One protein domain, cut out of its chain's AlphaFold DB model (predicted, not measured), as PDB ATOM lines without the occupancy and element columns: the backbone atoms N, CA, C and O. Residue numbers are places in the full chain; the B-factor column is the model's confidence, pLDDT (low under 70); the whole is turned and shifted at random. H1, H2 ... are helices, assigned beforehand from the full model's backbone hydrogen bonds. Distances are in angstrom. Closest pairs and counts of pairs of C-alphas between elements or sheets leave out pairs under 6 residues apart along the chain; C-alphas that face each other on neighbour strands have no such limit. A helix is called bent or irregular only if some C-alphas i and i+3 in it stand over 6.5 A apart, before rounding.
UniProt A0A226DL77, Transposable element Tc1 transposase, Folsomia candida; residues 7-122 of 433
ATOM      1  N   VAL A   7     341.882 279.538 240.390       73.25
ATOM      2  CA  VAL A   7     341.583 278.107 240.247       73.25
ATOM      3  C   VAL A   7     341.556 277.401 241.606       73.25
ATOM      4  O   VAL A   7     340.653 276.607 241.874       73.25
ATOM      5  N   THR A   8     342.490 277.725 242.506       77.25
ATOM      6  CA  THR A   8     342.563 277.135 243.854       77.25
ATOM      7  C   THR A   8     341.384 277.564 244.735       77.25
ATOM      8  O   THR A   8     340.929 276.807 245.593       77.25
ATOM      9  N   ILE A   9     340.861 278.775 244.530       79.81
ATOM     10  CA  ILE A   9     339.688 279.280 245.258       79.81
ATOM     11  C   ILE A   9     338.423 278.551 244.785       79.81
ATOM     12  O   ILE A   9     337.641 278.066 245.609       79.81
ATOM     13  N   LEU A  10     338.251 278.409 243.467       79.50
ATOM     14  CA  LEU A  10     337.116 277.700 242.869       79.50
ATOM     15  C   LEU A  10     337.094 276.215 243.243       79.50
ATOM     16  O   LEU A  10     336.036 275.682 243.579       79.50
ATOM     17  N   SER A  11     338.250 275.546 243.250       80.00
ATOM     18  CA  SER A  11     338.334 274.137 243.645       80.00
ATOM     19  C   SER A  11     337.961 273.932 245.118       80.00
ATOM     20  O   SER A  11     337.185 273.027 245.430       80.00
ATOM     21  N   LYS A  12     338.404 274.815 246.027       84.75
ATOM     22  CA  LYS A  12     337.996 274.788 247.443       84.75
ATOM     23  C   LYS A  12     336.488 275.004 247.612       84.75
ATOM     24  O   LYS A  12     335.861 274.298 248.405       84.75
ATOM     25  N   GLN A  13     335.895 275.943 246.873       83.62
ATOM     26  CA  GLN A  13     334.448 276.190 246.902       83.62
ATOM     27  C   GLN A  13     333.644 274.988 246.391       83.62
ATOM     28  O   GLN A  13     332.652 274.605 247.011       83.62
ATOM     29  N   LEU A  14     334.108 274.345 245.320       83.06
ATOM     30  CA  LEU A  14     333.491 273.142 244.769       83.06
ATOM     31  C   LEU A  14     333.558 271.958 245.745       83.06
ATOM     32  O   LEU A  14     332.569 271.251 245.931       83.06
ATOM     33  N   THR A  15     334.690 271.765 246.423       84.69
ATOM     34  CA  THR A  15     334.834 270.720 247.447       84.69
ATOM     35  C   THR A  15     333.894 270.956 248.629       84.69
ATOM     36  O   THR A  15     333.245 270.015 249.084       84.69
ATOM     37  N   LYS A  16     333.754 272.205 249.102       85.44
ATOM     38  CA  LYS A  16     332.768 272.558 250.140       85.44
ATOM     39  C   LYS A  16     331.336 272.260 249.683       85.44
ATOM     40  O   LYS A  16     330.575 271.663 250.438       85.44
ATOM     41  N   TYR A  17     330.992 272.601 248.442       85.44
ATOM     42  CA  TYR A  17     329.673 272.322 247.871       85.44
ATOM     43  C   TYR A  17     329.370 270.820 247.779       85.44
ATOM     44  O   TYR A  17     328.288 270.376 248.153       85.44
ATOM     45  N   ASN A  18     330.343 270.009 247.358       81.88
ATOM     46  CA  ASN A  18     330.181 268.554 247.308       81.88
ATOM     47  C   ASN A  18     329.998 267.939 248.704       81.88
ATOM     48  O   ASN A  18     329.197 267.020 248.855       81.88
ATOM     49  N   LYS A  19     330.672 268.471 249.735       85.12
ATOM     50  CA  LYS A  19     330.436 268.060 251.131       85.12
ATOM     51  C   LYS A  19     329.012 268.394 251.592       85.12
ATOM     52  O   LYS A  19     328.362 267.544 252.190       85.12
ATOM     53  N   LEU A  20     328.496 269.579 251.252       82.38
ATOM     54  CA  LEU A  20     327.107 269.961 251.554       82.38
ATOM     55  C   LEU A  20     326.079 269.029 250.893       82.38
ATOM     56  O   LEU A  20     325.031 268.765 251.469       82.38
ATOM     57  N   ARG A  21     326.393 268.477 249.719       77.62
ATOM     58  CA  ARG A  21     325.525 267.527 249.007       77.62
ATOM     59  C   ARG A  21     325.481 266.135 249.649       77.62
ATOM     60  O   ARG A  21     324.475 265.438 249.568       77.62
ATOM     61  N   ILE A  22     326.565 265.716 250.299       79.94
ATOM     62  CA  ILE A  22     326.558 264.487 251.108       79.94
ATOM     63  C   ILE A  22     325.626 264.678 252.310       79.94
ATOM     64  O   ILE A  22     324.805 263.806 252.591       79.94
ATOM     65  N   ILE A  23     325.698 265.851 252.948       80.25
ATOM     66  CA  ILE A  23     324.811 266.227 254.054       80.25
ATOM     67  C   ILE A  23     323.353 266.282 253.582       80.25
ATOM     68  O   ILE A  23     322.499 265.740 254.265       80.25
ATOM     69  N   GLU A  24     323.059 266.837 252.400       80.94
ATOM     70  CA  GLU A  24     321.712 266.818 251.791       80.94
ATOM     71  C   GLU A  24     321.131 265.402 251.685       80.94
ATOM     72  O   GLU A  24     319.964 265.173 251.999       80.94
ATOM     73  N   ASN A  25     321.925 264.433 251.228       75.75
ATOM     74  CA  ASN A  25     321.449 263.057 251.112       75.75
ATOM     75  C   ASN A  25     321.157 262.446 252.486       75.75
ATOM     76  O   ASN A  25     320.146 261.765 252.650       75.75
ATOM     77  N   GLN A  26     322.018 262.704 253.473       78.81
ATOM     78  CA  GLN A  26     321.815 262.235 254.842       78.81
ATOM     79  C   GLN A  26     320.591 262.891 255.484       78.81
ATOM     80  O   GLN A  26     319.768 262.180 256.053       78.81
ATOM     81  N   THR A  27     320.414 264.206 255.332       77.81
ATOM     82  CA  THR A  27     319.243 264.919 255.854       77.81
ATOM     83  C   THR A  27     317.963 264.448 255.179       77.81
ATOM     84  O   THR A  27     316.996 264.163 255.868       77.81
ATOM     85  N   ASN A  28     317.940 264.264 253.857       80.44
ATOM     86  CA  ASN A  28     316.762 263.739 253.160       80.44
ATOM     87  C   ASN A  28     316.390 262.314 253.616       80.44
ATOM     88  O   ASN A  28     315.205 261.988 253.707       80.44
ATOM     89  N   LEU A  29     317.376 261.460 253.913       74.12
ATOM     90  CA  LEU A  29     317.134 260.110 254.434       74.12
ATOM     91  C   LEU A  29     316.584 260.139 255.866       74.12
ATOM     92  O   LEU A  29     315.569 259.495 256.135       74.12
ATOM     93  N   THR A  30     317.210 260.900 256.769       77.44
ATOM     94  CA  THR A  30     316.788 260.988 258.177       77.44
ATOM     95  C   THR A  30     315.443 261.693 258.327       77.44
ATOM     96  O   THR A  30     314.575 261.213 259.060       77.44
ATOM     97  N   PHE A  31     315.216 262.776 257.577       74.62
ATOM     98  CA  PHE A  31     313.946 263.496 257.609       74.62
ATOM     99  C   PHE A  31     312.789 262.628 257.124       74.62
ATOM    100  O   PHE A  31     311.719 262.632 257.728       74.62
ATOM    101  N   ARG A  32     313.002 261.854 256.053       71.44
ATOM    102  CA  ARG A  32     311.960 261.004 255.473       71.44
ATOM    103  C   ARG A  32     311.606 259.810 256.355       71.44
ATOM    104  O   ARG A  32     310.437 259.442 256.412       71.44
ATOM    105  N   ALA A  33     312.602 259.166 256.956       70.38
ATOM    106  CA  ALA A  33     312.389 257.923 257.691       70.38
ATOM    107  C   ALA A  33     311.876 258.155 259.116       70.38
ATOM    108  O   ALA A  33     311.099 257.346 259.610       70.38
ATOM    109  N   VAL A  34     312.312 259.240 259.763       75.38
ATOM    110  CA  VAL A  34     312.103 259.438 261.203       75.38
ATOM    111  C   VAL A  34     311.391 260.758 261.481       75.38
ATOM    112  O   VAL A  34     310.325 260.769 262.083       75.38
ATOM    113  N   PHE A  35     311.930 261.878 261.000       78.31
ATOM    114  CA  PHE A  35     311.484 263.197 261.457       78.31
ATOM    115  C   PHE A  35     310.064 263.569 261.004       78.31
ATOM    116  O   PHE A  35     309.266 264.020 261.819       78.31
ATOM    117  N   VAL A  36     309.726 263.367 259.724       78.06
ATOM    118  CA  VAL A  36     308.392 263.701 259.187       78.06
ATOM    119  C   VAL A  36     307.295 262.834 259.823       78.06
ATOM    120  O   VAL A  36     306.313 263.411 260.287       78.06
ATOM    121  N   PRO A  37     307.436 261.494 259.922       77.06
ATOM    122  CA  PRO A  37     306.480 260.672 260.664       77.06
ATOM    123  C   PRO A  37     306.325 261.102 262.126       77.06
ATOM    124  O   PRO A  37     305.198 261.241 262.589       77.06
ATOM    125  N   CYS A  38     307.427 261.374 262.837       82.38
ATOM    126  CA  CYS A  38     307.366 261.813 264.232       82.38
ATOM    127  C   CYS A  38     306.669 263.171 264.388       82.38
ATOM    128  O   CYS A  38     305.829 263.315 265.268       82.38
ATOM    129  N   LEU A  39     306.954 264.148 263.521       82.94
ATOM    130  CA  LEU A  39     306.276 265.448 263.548       82.94
ATOM    131  C   LEU A  39     304.780 265.327 263.268       82.94
ATOM    132  O   LEU A  39     303.980 265.942 263.964       82.94
ATOM    133  N   VAL A  40     304.390 264.528 262.270       82.31
ATOM    134  CA  VAL A  40     302.972 264.291 261.971       82.31
ATOM    135  C   VAL A  40     302.284 263.627 263.162       82.31
ATOM    136  O   VAL A  40     301.184 264.037 263.514       82.31
ATOM    137  N   LEU A  41     302.931 262.661 263.821       84.94
ATOM    138  CA  LEU A  41     302.391 262.035 265.029       84.94
ATOM    139  C   LEU A  41     302.236 263.036 266.180       84.94
ATOM    140  O   LEU A  41     301.189 263.038 266.816       84.94
ATOM    141  N   ILE A  42     303.220 263.909 266.411       86.00
ATOM    142  CA  ILE A  42     303.147 264.954 267.445       86.00
ATOM    143  C   ILE A  42     302.009 265.935 267.144       86.00
ATOM    144  O   ILE A  42     301.204 266.210 268.029       86.00
ATOM    145  N   PHE A  43     301.883 266.419 265.902       83.31
ATOM    146  CA  PHE A  43     300.805 267.339 265.527       83.31
ATOM    147  C   PHE A  43     299.427 266.682 265.597       83.31
ATOM    148  O   PHE A  43     298.483 267.287 266.096       83.31
ATOM    149  N   VAL A  44     299.285 265.442 265.125       85.19
ATOM    150  CA  VAL A  44     298.016 264.704 265.215       85.19
ATOM    151  C   VAL A  44     297.652 264.459 266.677       85.19
ATOM    152  O   VAL A  44     296.517 264.717 267.062       85.19
ATOM    153  N   PHE A  45     298.607 264.040 267.507       87.31
ATOM    154  CA  PHE A  45     298.383 263.834 268.935       87.31
ATOM    155  C   PHE A  45     298.011 265.135 269.654       87.31
ATOM    156  O   PHE A  45     297.039 265.150 270.400       87.31
ATOM    157  N   GLY A  46     298.721 266.237 269.390       83.31
ATOM    158  CA  GLY A  46     298.415 267.552 269.955       83.31
ATOM    159  C   GLY A  46     297.022 268.048 269.564       83.31
ATOM    160  O   GLY A  46     296.275 268.512 270.423       83.31
ATOM    161  N   ASN A  47     296.623 267.865 268.301       83.19
ATOM    162  CA  ASN A  47     295.275 268.205 267.845       83.19
ATOM    163  C   ASN A  47     294.205 267.307 268.490       83.19
ATOM    164  O   ASN A  47     293.183 267.821 268.931       83.19
ATOM    165  N   ILE A  48     294.443 265.994 268.620       85.44
ATOM    166  CA  ILE A  48     293.520 265.068 269.301       85.44
ATOM    167  C   ILE A  48     293.377 265.435 270.783       85.44
ATOM    168  O   ILE A  48     292.258 265.589 271.273       85.44
ATOM    169  N   LEU A  49     294.491 265.627 271.493       83.06
ATOM    170  CA  LEU A  49     294.498 266.020 272.901       83.06
ATOM    171  C   LEU A  49     293.779 267.354 273.096       83.06
ATOM    172  O   LEU A  49     292.972 267.503 274.009       83.06
ATOM    173  N   SER A  50     294.014 268.303 272.196       79.06
ATOM    174  CA  SER A  50     293.333 269.583 272.230       79.06
ATOM    175  C   SER A  50     291.822 269.456 272.011       79.06
ATOM    176  O   SER A  50     291.056 270.040 272.777       79.06
ATOM    177  N   THR A  51     291.372 268.653 271.040       80.44
ATOM    178  CA  THR A  51     289.936 268.380 270.861       80.44
ATOM    179  C   THR A  51     289.328 267.677 272.071       80.44
ATOM    180  O   THR A  51     288.214 268.004 272.471       80.44
ATOM    181  N   PHE A  52     290.066 266.764 272.707       80.50
ATOM    182  CA  PHE A  52     289.625 266.077 273.916       80.50
ATOM    183  C   PHE A  52     289.461 267.044 275.095       80.50
ATOM    184  O   PHE A  52     288.441 266.991 275.780       80.50
ATOM    185  N   ILE A  53     290.412 267.960 275.307       74.56
ATOM    186  CA  ILE A  53     290.326 268.996 276.349       74.56
ATOM    187  C   ILE A  53     289.160 269.946 276.059       74.56
ATOM    188  O   ILE A  53     288.404 270.274 276.971       74.56
ATOM    189  N   ALA A  54     288.976 270.349 274.798       72.50
ATOM    190  CA  ALA A  54     287.858 271.196 274.396       72.50
ATOM    191  C   ALA A  54     286.497 270.532 274.683       72.50
ATOM    192  O   ALA A  54     285.613 271.189 275.215       72.50
ATOM    193  N   ILE A  55     286.338 269.233 274.394       73.06
ATOM    194  CA  ILE A  55     285.087 268.486 274.623       73.06
ATOM    195  C   ILE A  55     284.865 268.157 276.107       73.06
ATOM    196  O   ILE A  55     283.746 268.260 276.598       73.06
ATOM    197  N   SER A  56     285.914 267.785 276.843       69.19
ATOM    198  CA  SER A  56     285.790 267.351 278.245       69.19
ATOM    199  C   SER A  56     285.419 268.492 279.196       69.19
ATOM    200  O   SER A  56     284.738 268.260 280.191       69.19
ATOM    201  N   TYR A  57     285.828 269.725 278.881       62.12
ATOM    202  CA  TYR A  57     285.512 270.921 279.670       62.12
ATOM    203  C   TYR A  57     284.257 271.673 279.192       62.12
ATOM    204  O   TYR A  57     283.878 272.668 279.798       62.12
ATOM    205  N   LEU A  58     283.564 271.189 278.155       57.78
ATOM    206  CA  LEU A  58     282.332 271.789 277.615       57.78
ATOM    207  C   LEU A  58     281.079 271.548 278.483       57.78
ATOM    208  O   LEU A  58     279.969 271.849 278.045       57.78
ATOM    209  N   ARG A  59     281.229 271.007 279.702       56.31
ATOM    210  CA  ARG A  59     280.093 270.754 280.600       56.31
ATOM    211  C   ARG A  59     279.471 272.043 281.151       56.31
ATOM    212  O   ARG A  59     278.284 272.012 281.444       56.31
ATOM    213  N   ASP A  60     280.209 273.156 281.178       54.69
ATOM    214  CA  ASP A  60     279.693 274.467 281.583       54.69
ATOM    215  C   ASP A  60     280.086 275.565 280.575       54.69
ATOM    216  O   ASP A  60     281.181 275.581 280.006       54.69
ATOM    217  N   GLY A  61     279.109 276.418 280.266       57.72
ATOM    218  CA  GLY A  61     279.017 277.177 279.022       57.72
ATOM    219  C   GLY A  61     279.884 278.435 278.867       57.72
ATOM    220  O   GLY A  61     280.526 278.938 279.781       57.72
ATOM    221  N   THR A  62     279.756 278.988 277.657       59.62
ATOM    222  CA  THR A  62     280.372 280.185 277.049       59.62
ATOM    223  C   THR A  62     281.691 279.971 276.294       59.62
ATOM    224  O   THR A  62     282.681 279.430 276.779       59.62
ATOM    225  N   LEU A  63     281.679 280.449 275.044       53.44
ATOM    226  CA  LEU A  63     282.626 280.170 273.951       53.44
ATOM    227  C   LEU A  63     284.069 280.669 274.207       53.44
ATOM    228  O   LEU A  63     284.968 280.363 273.430       53.44
ATOM    229  N   PHE A  64     284.294 281.410 275.301       53.72
ATOM    230  CA  PHE A  64     285.568 282.057 275.638       53.72
ATOM    231  C   PHE A  64     286.019 281.905 277.103       53.72
ATOM    232  O   PHE A  64     287.073 282.432 277.448       53.72
ATOM    233  N   GLN A  65     285.290 281.187 277.968       56.84
ATOM    234  CA  GLN A  65     285.742 280.952 279.355       56.84
ATOM    235  C   GLN A  65     286.622 279.702 279.510       56.84
ATOM    236  O   GLN A  65     287.397 279.601 280.459       56.84
ATOM    237  N   ASN A  66     286.565 278.775 278.552       61.31
ATOM    238  CA  ASN A  66     287.244 277.488 278.653       61.31
ATOM    239  C   ASN A  66     288.605 277.515 277.940       61.31
ATOM    240  O   ASN A  66     288.679 277.595 276.710       61.31
ATOM    241  N   PHE A  67     289.689 277.367 278.715       66.56
ATOM    242  CA  PHE A  67     291.084 277.263 278.244       66.56
ATOM    243  C   PHE A  67     291.274 276.283 277.065       66.56
ATOM    244  O   PHE A  67     292.165 276.474 276.235       66.56
ATOM    245  N   GLY A  68     290.417 275.261 276.948       67.81
ATOM    246  CA  GLY A  68     290.455 274.266 275.874       67.81
ATOM    247  C   GLY A  68     290.245 274.823 274.460       67.81
ATOM    248  O   GLY A  68     290.937 274.392 273.538       67.81
ATOM    249  N   HIS A  69     289.359 275.809 274.267       71.44
ATOM    250  CA  HIS A  69     289.123 276.400 272.938       71.44
ATOM    251  C   HIS A  69     290.303 277.259 272.470       71.44
ATOM    252  O   HIS A  69     290.694 277.204 271.303       71.44
ATOM    253  N   PHE A  70     290.911 278.007 273.394       75.62
ATOM    254  CA  PHE A  70     292.126 278.771 273.122       75.62
ATOM    255  C   PHE A  70     293.299 277.846 272.775       75.62
ATOM    256  O   PHE A  70     294.005 278.082 271.796       75.62
ATOM    257  N   TYR A  71     293.454 276.747 273.520       78.56
ATOM    258  CA  TYR A  71     294.485 275.742 273.261       78.56
ATOM    259  C   TYR A  71     294.315 275.064 271.890       78.56
ATOM    260  O   TYR A  71     295.303 274.832 271.197       78.56
ATOM    261  N   PHE A  72     293.076 274.823 271.451       79.94
ATOM    262  CA  PHE A  72     292.779 274.294 270.111       79.94
ATOM    263  C   PHE A  72     293.174 275.233 268.986       79.94
ATOM    264  O   PHE A  72     293.838 274.821 268.029       79.94
ATOM    265  N   LEU A  73     292.833 276.512 269.121       80.88
ATOM    266  CA  LEU A  73     293.248 277.508 268.147       80.88
ATOM    267  C   LEU A  73     294.782 277.607 268.090       80.88
ATOM    268  O   LEU A  73     295.351 277.564 267.001       80.88
ATOM    269  N   LEU A  74     295.454 277.633 269.244       83.19
ATOM    270  CA  LEU A  74     296.917 277.650 269.337       83.19
ATOM    271  C   LEU A  74     297.572 276.436 268.669       83.19
ATOM    272  O   LEU A  74     298.440 276.621 267.819       83.19
ATOM    273  N   ALA A  75     297.126 275.217 268.985       81.94
ATOM    274  CA  ALA A  75     297.680 273.986 268.417       81.94
ATOM    275  C   ALA A  75     297.505 273.922 266.886       81.94
ATOM    276  O   ALA A  75     298.408 273.487 266.159       81.94
ATOM    277  N   SER A  76     296.371 274.412 266.372       82.56
ATOM    278  CA  SER A  76     296.111 274.478 264.930       82.56
ATOM    279  C   SER A  76     297.017 275.496 264.219       82.56
ATOM    280  O   SER A  76     297.598 275.191 263.170       82.56
ATOM    281  N   VAL A  77     297.211 276.678 264.817       87.25
ATOM    282  CA  VAL A  77     298.093 277.731 264.296       87.25
ATOM    283  C   VAL A  77     299.552 277.284 264.343       87.25
ATOM    284  O   VAL A  77     300.275 277.472 263.365       87.25
ATOM    285  N   GLU A  78     299.985 276.641 265.427       85.19
ATOM    286  CA  GLU A  78     301.336 276.095 265.565       85.19
ATOM    287  C   GLU A  78     301.626 275.037 264.492       85.19
ATOM    288  O   GLU A  78     302.660 275.098 263.823       85.19
ATOM    289  N   THR A  79     300.680 274.124 264.245       85.38
ATOM    290  CA  THR A  79     300.793 273.110 263.185       85.38
ATOM    291  C   THR A  79     300.947 273.764 261.804       85.38
ATOM    292  O   THR A  79     301.804 273.371 261.004       85.38
ATOM    293  N   TYR A  80     300.147 274.797 261.523       84.94
ATOM    294  CA  TYR A  80     300.189 275.533 260.260       84.94
ATOM    295  C   TYR A  80     301.504 276.304 260.071       84.94
ATOM    296  O   TYR A  80     302.144 276.207 259.017       84.94
ATOM    297  N   LEU A  81     301.952 277.026 261.101       86.88
ATOM    298  CA  LEU A  81     303.219 277.756 261.085       86.88
ATOM    299  C   LEU A  81     304.412 276.805 260.962       86.88
ATOM    300  O   LEU A  81     305.324 277.081 260.183       86.88
ATOM    301  N   GLY A  82     304.384 275.660 261.646       81.81
ATOM    302  CA  GLY A  82     305.389 274.609 261.507       81.81
ATOM    303  C   GLY A  82     305.518 274.150 260.054       81.81
ATOM    304  O   GLY A  82     306.609 274.203 259.478       81.81
ATOM    305  N   ALA A  83     304.401 273.791 259.416       80.25
ATOM    306  CA  ALA A  83     304.381 273.373 258.014       80.25
ATOM    307  C   ALA A  83     304.915 274.459 257.054       80.25
ATOM    308  O   ALA A  83     305.723 274.163 256.164       80.25
ATOM    309  N   LEU A  84     304.526 275.724 257.255       82.12
ATOM    310  CA  LEU A  84     305.014 276.858 256.460       82.12
ATOM    311  C   LEU A  84     306.517 277.111 256.645       82.12
ATOM    312  O   LEU A  84     307.239 277.329 255.665       82.12
ATOM    313  N   CYS A  85     307.019 277.059 257.879       83.00
ATOM    314  CA  CYS A  85     308.438 277.235 258.186       83.00
ATOM    315  C   CYS A  85     309.298 276.170 257.487       83.00
ATOM    316  O   CYS A  85     310.298 276.506 256.845       83.00
ATOM    317  N   PHE A  86     308.880 274.902 257.508       76.62
ATOM    318  CA  PHE A  86     309.603 273.832 256.811       76.62
ATOM    319  C   PHE A  86     309.584 274.004 255.287       76.62
ATOM    320  O   PHE A  86     310.627 273.872 254.634       76.62
ATOM    321  N   GLY A  87     308.432 274.360 254.710       77.88
ATOM    322  CA  GLY A  87     308.310 274.620 253.273       77.88
ATOM    323  C   GLY A  87     309.191 275.783 252.804       77.88
ATOM    324  O   GLY A  87     309.920 275.671 251.811       77.88
ATOM    325  N   THR A  88     309.189 276.891 253.549       81.38
ATOM    326  CA  THR A  88     309.978 278.086 253.213       81.38
ATOM    327  C   THR A  88     311.482 277.871 253.378       81.38
ATOM    328  O   THR A  88     312.253 278.359 252.545       81.38
ATOM    329  N   LEU A  89     311.921 277.108 254.386       80.88
ATOM    330  CA  LEU A  89     313.333 276.777 254.586       80.88
ATOM    331  C   LEU A  89     313.890 275.957 253.413       80.88
ATOM    332  O   LEU A  89     314.930 276.316 252.857       80.88
ATOM    333  N   SER A  90     313.173 274.915 252.972       79.12
ATOM    334  CA  SER A  90     313.584 274.126 251.799       79.12
ATOM    335  C   SER A  90     313.632 274.977 250.525       79.12
ATOM    336  O   SER A  90     314.620 274.938 249.780       79.12
ATOM    337  N   GLY A  91     312.630 275.839 250.314       77.81
ATOM    338  CA  GLY A  91     312.614 276.780 249.193       77.81
ATOM    339  C   GLY A  91     313.815 277.735 249.189       77.81
ATOM    340  O   GLY A  91     314.445 277.935 248.143       77.81
ATOM    341  N   LYS A  92     314.184 278.286 250.355       82.81
ATOM    342  CA  LYS A  92     315.357 279.166 250.512       82.81
ATOM    343  C   LYS A  92     316.664 278.431 250.210       82.81
ATOM    344  O   LYS A  92     317.472 278.958 249.447       82.81
ATOM    345  N   VAL A  93     316.855 277.218 250.733       83.62
ATOM    346  CA  VAL A  93     318.061 276.408 250.470       83.62
ATOM    347  C   VAL A  93     318.210 276.118 248.974       83.62
ATOM    348  O   VAL A  93     319.286 276.333 248.409       83.62
ATOM    349  N   ASN A  94     317.124 275.725 248.301       85.06
ATOM    350  CA  ASN A  94     317.135 275.490 246.858       85.06
ATOM    351  C   ASN A  94     317.524 276.764 246.086       85.06
ATOM    352  O   ASN A  94     318.447 276.735 245.267       85.06
ATOM    353  N   LYS A  95     316.900 277.909 246.402       83.56
ATOM    354  CA  LYS A  95     317.190 279.204 245.761       83.56
ATOM    355  C   LYS A  95     318.652 279.628 245.941       83.56
ATOM    356  O   LYS A  95     319.294 280.010 244.962       83.56
ATOM    357  N   VAL A  96     319.195 279.520 247.155       85.81
ATOM    358  CA  VAL A  96     320.602 279.844 247.453       85.81
ATOM    359  C   VAL A  96     321.547 278.914 246.689       85.81
ATOM    360  O   VAL A  96     322.534 279.376 246.113       85.81
ATOM    361  N   SER A  97     321.228 277.619 246.603       86.50
ATOM    362  CA  SER A  97     322.053 276.654 245.871       86.50
ATOM    363  C   SER A  97     322.109 276.953 244.367       86.50
ATOM    364  O   SER A  97     323.183 276.898 243.766       86.50
ATOM    365  N   ILE A  98     320.979 277.348 243.767       83.81
ATOM    366  CA  ILE A  98     320.892 277.741 242.355       83.81
ATOM    367  C   ILE A  98     321.723 279.002 242.105       83.81
ATOM    368  O   ILE A  98     322.515 279.042 241.163       83.81
ATOM    369  N   GLN A  99     321.588 280.015 242.966       86.75
ATOM    370  CA  GLN A  99     322.360 281.255 242.858       86.75
ATOM    371  C   GLN A  99     323.868 280.998 242.963       86.75
ATOM    372  O   GLN A  99     324.648 281.560 242.190       86.75
ATOM    373  N   PHE A 100     324.285 280.120 243.876       86.50
ATOM    374  CA  PHE A 100     325.683 279.734 244.037       86.50
ATOM    375  C   PHE A 100     326.227 278.994 242.806       86.50
ATOM    376  O   PHE A 100     327.284 279.358 242.288       86.50
ATOM    377  N   LEU A 101     325.486 278.018 242.268       84.69
ATOM    378  CA  LEU A 101     325.872 277.312 241.041       84.69
ATOM    379  C   LEU A 101     325.944 278.240 239.829       84.69
ATOM    380  O   LEU A 101     326.829 278.084 238.990       84.69
ATOM    381  N   HIS A 102     325.040 279.215 239.734       84.94
ATOM    382  CA  HIS A 102     325.070 280.209 238.667       84.94
ATOM    383  C   HIS A 102     326.330 281.085 238.755       84.94
ATOM    384  O   HIS A 102     327.009 281.280 237.746       84.94
ATOM    385  N   LYS A 103     326.712 281.528 239.965       84.25
ATOM    386  CA  LYS A 103     327.984 282.233 240.201       84.25
ATOM    387  C   LYS A 103     329.191 281.365 239.824       84.25
ATOM    388  O   LYS A 103     330.059 281.835 239.095       84.25
ATOM    389  N   LEU A 104     329.218 280.090 240.227       81.69
ATOM    390  CA  LEU A 104     330.303 279.163 239.876       81.69
ATOM    391  C   LEU A 104     330.424 278.924 238.365       81.69
ATOM    392  O   LEU A 104     331.530 278.923 237.830       81.69
ATOM    393  N   LYS A 105     329.297 278.754 237.662       81.00
ATOM    394  CA  LYS A 105     329.274 278.583 236.200       81.00
ATOM    395  C   LYS A 105     329.737 279.846 235.478       81.00
ATOM    396  O   LYS A 105     330.498 279.736 234.521       81.00
ATOM    397  N   LYS A 106     329.372 281.034 235.969       78.44
ATOM    398  CA  LYS A 106     329.847 282.315 235.421       78.44
ATOM    399  C   LYS A 106     331.359 282.507 235.611       78.44
ATOM    400  O   LYS A 106     332.025 282.977 234.698       78.44
ATOM    401  N   CYS A 107     331.916 282.075 236.745       67.31
ATOM    402  CA  CYS A 107     333.360 282.129 237.016       67.31
ATOM    403  C   CYS A 107     334.177 281.030 236.301       67.31
ATOM    404  O   CYS A 107     335.403 281.050 236.360       67.31
ATOM    405  N   SER A 108     333.530 280.074 235.621       59.69
ATOM    406  CA  SER A 108     334.184 278.914 234.989       59.69
ATOM    407  C   SER A 108     334.862 279.199 233.639       59.69
ATOM    408  O   SER A 108     335.210 278.266 232.921       59.69
ATOM    409  N   PHE A 109     335.118 280.469 233.301       56.34
ATOM    410  CA  PHE A 109     335.924 280.877 232.138       56.34
ATOM    411  C   PHE A 109     337.415 280.471 232.232       56.34
ATOM    412  O   PHE A 109     338.206 280.822 231.363       56.34
ATOM    413  N   THR A 110     337.804 279.680 233.233       59.84
ATOM    414  CA  THR A 110     339.164 279.178 233.462       59.84
ATOM    415  C   THR A 110     339.603 278.136 232.424       59.84
ATOM    416  O   THR A 110     338.800 277.341 231.943       59.84
ATOM    417  N   SER A 111     340.889 278.098 232.076       58.25
ATOM    418  CA  SER A 111     341.468 277.207 231.047       58.25
ATOM    419  C   SER A 111     341.407 275.703 231.383       58.25
ATOM    420  O   SER A 111     341.676 274.867 230.527       58.25
ATOM    421  N   ASP A 112     341.029 275.341 232.613       71.56
ATOM    422  CA  ASP A 112     340.996 273.958 233.101       71.56
ATOM    423  C   ASP A 112     339.701 273.226 232.692       71.56
ATOM    424  O   ASP A 112     338.617 273.402 233.269       71.56
ATOM    425  N   GLN A 113     339.825 272.361 231.682       74.31
ATOM    426  CA  GLN A 113     338.736 271.549 231.138       74.31
ATOM    427  C   GLN A 113     338.143 270.565 232.167       74.31
ATOM    428  O   GLN A 113     336.946 270.258 232.112       74.31
ATOM    429  N   VAL A 114     338.945 270.075 233.121       77.00
ATOM    430  CA  VAL A 114     338.505 269.119 234.149       77.00
ATOM    431  C   VAL A 114     337.598 269.818 235.154       77.00
ATOM    432  O   VAL A 114     336.527 269.302 235.495       77.00
ATOM    433  N   LEU A 115     337.978 271.020 235.588       75.12
ATOM    434  CA  LEU A 115     337.178 271.817 236.515       75.12
ATOM    435  C   LEU A 115     335.826 272.214 235.899       75.12
ATOM    436  O   LEU A 115     334.793 272.086 236.560       75.12
ATOM    437  N   ARG A 116     335.803 272.599 234.614       74.06
ATOM    438  CA  ARG A 116     334.557 272.907 233.885       74.06
ATOM    439  C   ARG A 116     333.599 271.719 233.831       74.06
ATOM    440  O   ARG A 116     332.409 271.885 234.098       74.06
ATOM    441  N   LYS A 117     334.103 270.511 233.544       79.69
ATOM    442  CA  LYS A 117     333.284 269.284 233.553       79.69
ATOM    443  C   LYS A 117     332.697 269.008 234.939       79.69
ATOM    444  O   LYS A 117     331.513 268.692 235.040       79.69
ATOM    445  N   LYS A 118     333.486 269.182 236.007       78.44
ATOM    446  CA  LYS A 118     333.010 268.989 237.387       78.44
ATOM    447  C   LYS A 118     331.918 269.995 237.770       78.44
ATOM    448  O   LYS A 118     330.903 269.584 238.319       78.44
ATOM    449  N   ILE A 119     332.073 271.277 237.422       78.69
ATOM    450  CA  ILE A 119     331.052 272.317 237.660       78.69
ATOM    451  C   ILE A 119     329.780 272.048 236.833       78.69
ATOM    452  O   ILE A 119     328.667 272.241 237.324       78.69
ATOM    453  N   GLY A 120     329.925 271.575 235.591       75.38
ATOM    454  CA  GLY A 120     328.802 271.201 234.726       75.38
ATOM    455  C   GLY A 120     327.979 270.024 235.261       75.38
ATOM    456  O   GLY A 120     326.763 270.006 235.082       75.38
ATOM    457  N   ALA A 121     328.624 269.088 235.963       78.19
ATOM    458  CA  ALA A 121     327.982 267.931 236.587       78.19
ATOM    459  C   ALA A 121     327.280 268.246 237.926       78.19
ATOM    460  O   ALA A 121     326.542 267.408 238.451       78.19
ATOM    461  N   CYS A 122     327.489 269.435 238.502       76.88
ATOM    462  CA  CYS A 122     326.830 269.835 239.740       76.88
ATOM    463  C   CYS A 122     325.355 270.201 239.505       76.88
ATOM    464  O   CYS A 122     325.020 271.003 238.628       76.88
TER     465      CYS A 122
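This is residues 7 to 122 of the 433 residues of the protein "Transposable element Tc1 transposase" of Folsomia candida (UniProt A0A226DL77). A long, thin helical hairpin: H1 runs out along one side and bows away from its partner at a steep bend, and H2 runs back nearly the whole length on the other side, like a bow and its string. The two legs meet beside the turn, where H1b and H2 touch, and come close again at the far end, where the short H3 folds back beside the first residues of H1a and the last of H2; between these places there is an open gap, with residues 84 to 96 of H2 standing free across from the bend. At the turn, residues 59 to 65 stick out as a loop. The printed part has 116 residues with three named helices, in the order H1, H2, H3, and no named strand; the class is all helix. The whole is extended, with a radius of gyration of the C-alphas of 23.9 A, a rod with spans of 80 by 25 by 17 A.

The longest helix by residues is H1, residues 7 to 56; by its hydrogen bonds it was assigned as one helix, but it is bent, with C-alphas 33 and 36 lying 7.2 A apart. Its arms are H1a, residues 7 to 33, and H1b, residues 36 to 56, and their lines stand at a steep tilt of 45 degrees. The two arms are near each other, with 5 pairs of C-alphas within 10 A. H1b touches H2, residues 67 to 106, and the two form a helical hairpin, running opposite ways at a shallow tilt of 20 degrees. Their closest C-alphas are those of Ala 54 and Gly 68, 4.3 A apart, and H2 touches H1b with residues 67 to 79 alone. H1a and H2 are close but not clearly touching: their closest C-alphas, those of Leu 10 and Leu 104, are 7.6 A apart. These two run opposite ways at a shallow tilt of 30 degrees. H2 touches H3, residues 113 to 120, with residues 101 to 105 alone, and the closest C-alphas are those of Lys 105 and Ile 119, 6.7 A apart. H2 and H3 form a second helical hairpin, at a shallow tilt of 23 degrees. H1a and H3 are close but not clearly touching, with the C-alphas of Leu 14 and Ile 119 the closest at 7.6 A; they run the same way at a shallow tilt of 33 degrees, only just short of steep. H1b and H3 are apart. In H1a, H1b, H2 and H3 every O i to N i+4 pair is within hydrogen-bond range.

H1a is 39.5 A long from first to last C-alpha and begins at C-alpha 7, at (341.583, 278.107, 240.247). Residues 34 and 35 belong to neither arm. H1b is 29.8 A long and ends at C-alpha 56, at (285.790, 267.351, 278.245). H2, 40 residues, is 58.0 A long. H3, 8 residues, is 10.6 A long and ends at C-alpha 120, at (328.802, 271.201, 234.726).

The two C-alphas farthest apart are those of Asp 60 and Ser 111, 79.9 A apart, while the first and last printed C-alphas, of Val 7 and Cys 122, are 16.9 A apart. The printed part has no cut. The link from H1 to H2, 10 residues, and the link from H2 to H3, 6 residues, are both short but not tight. The mean pLDDT of the printed part is 77.3, and the model's confidence is low, under 70, at residues 56 to 68 and 107 to 111.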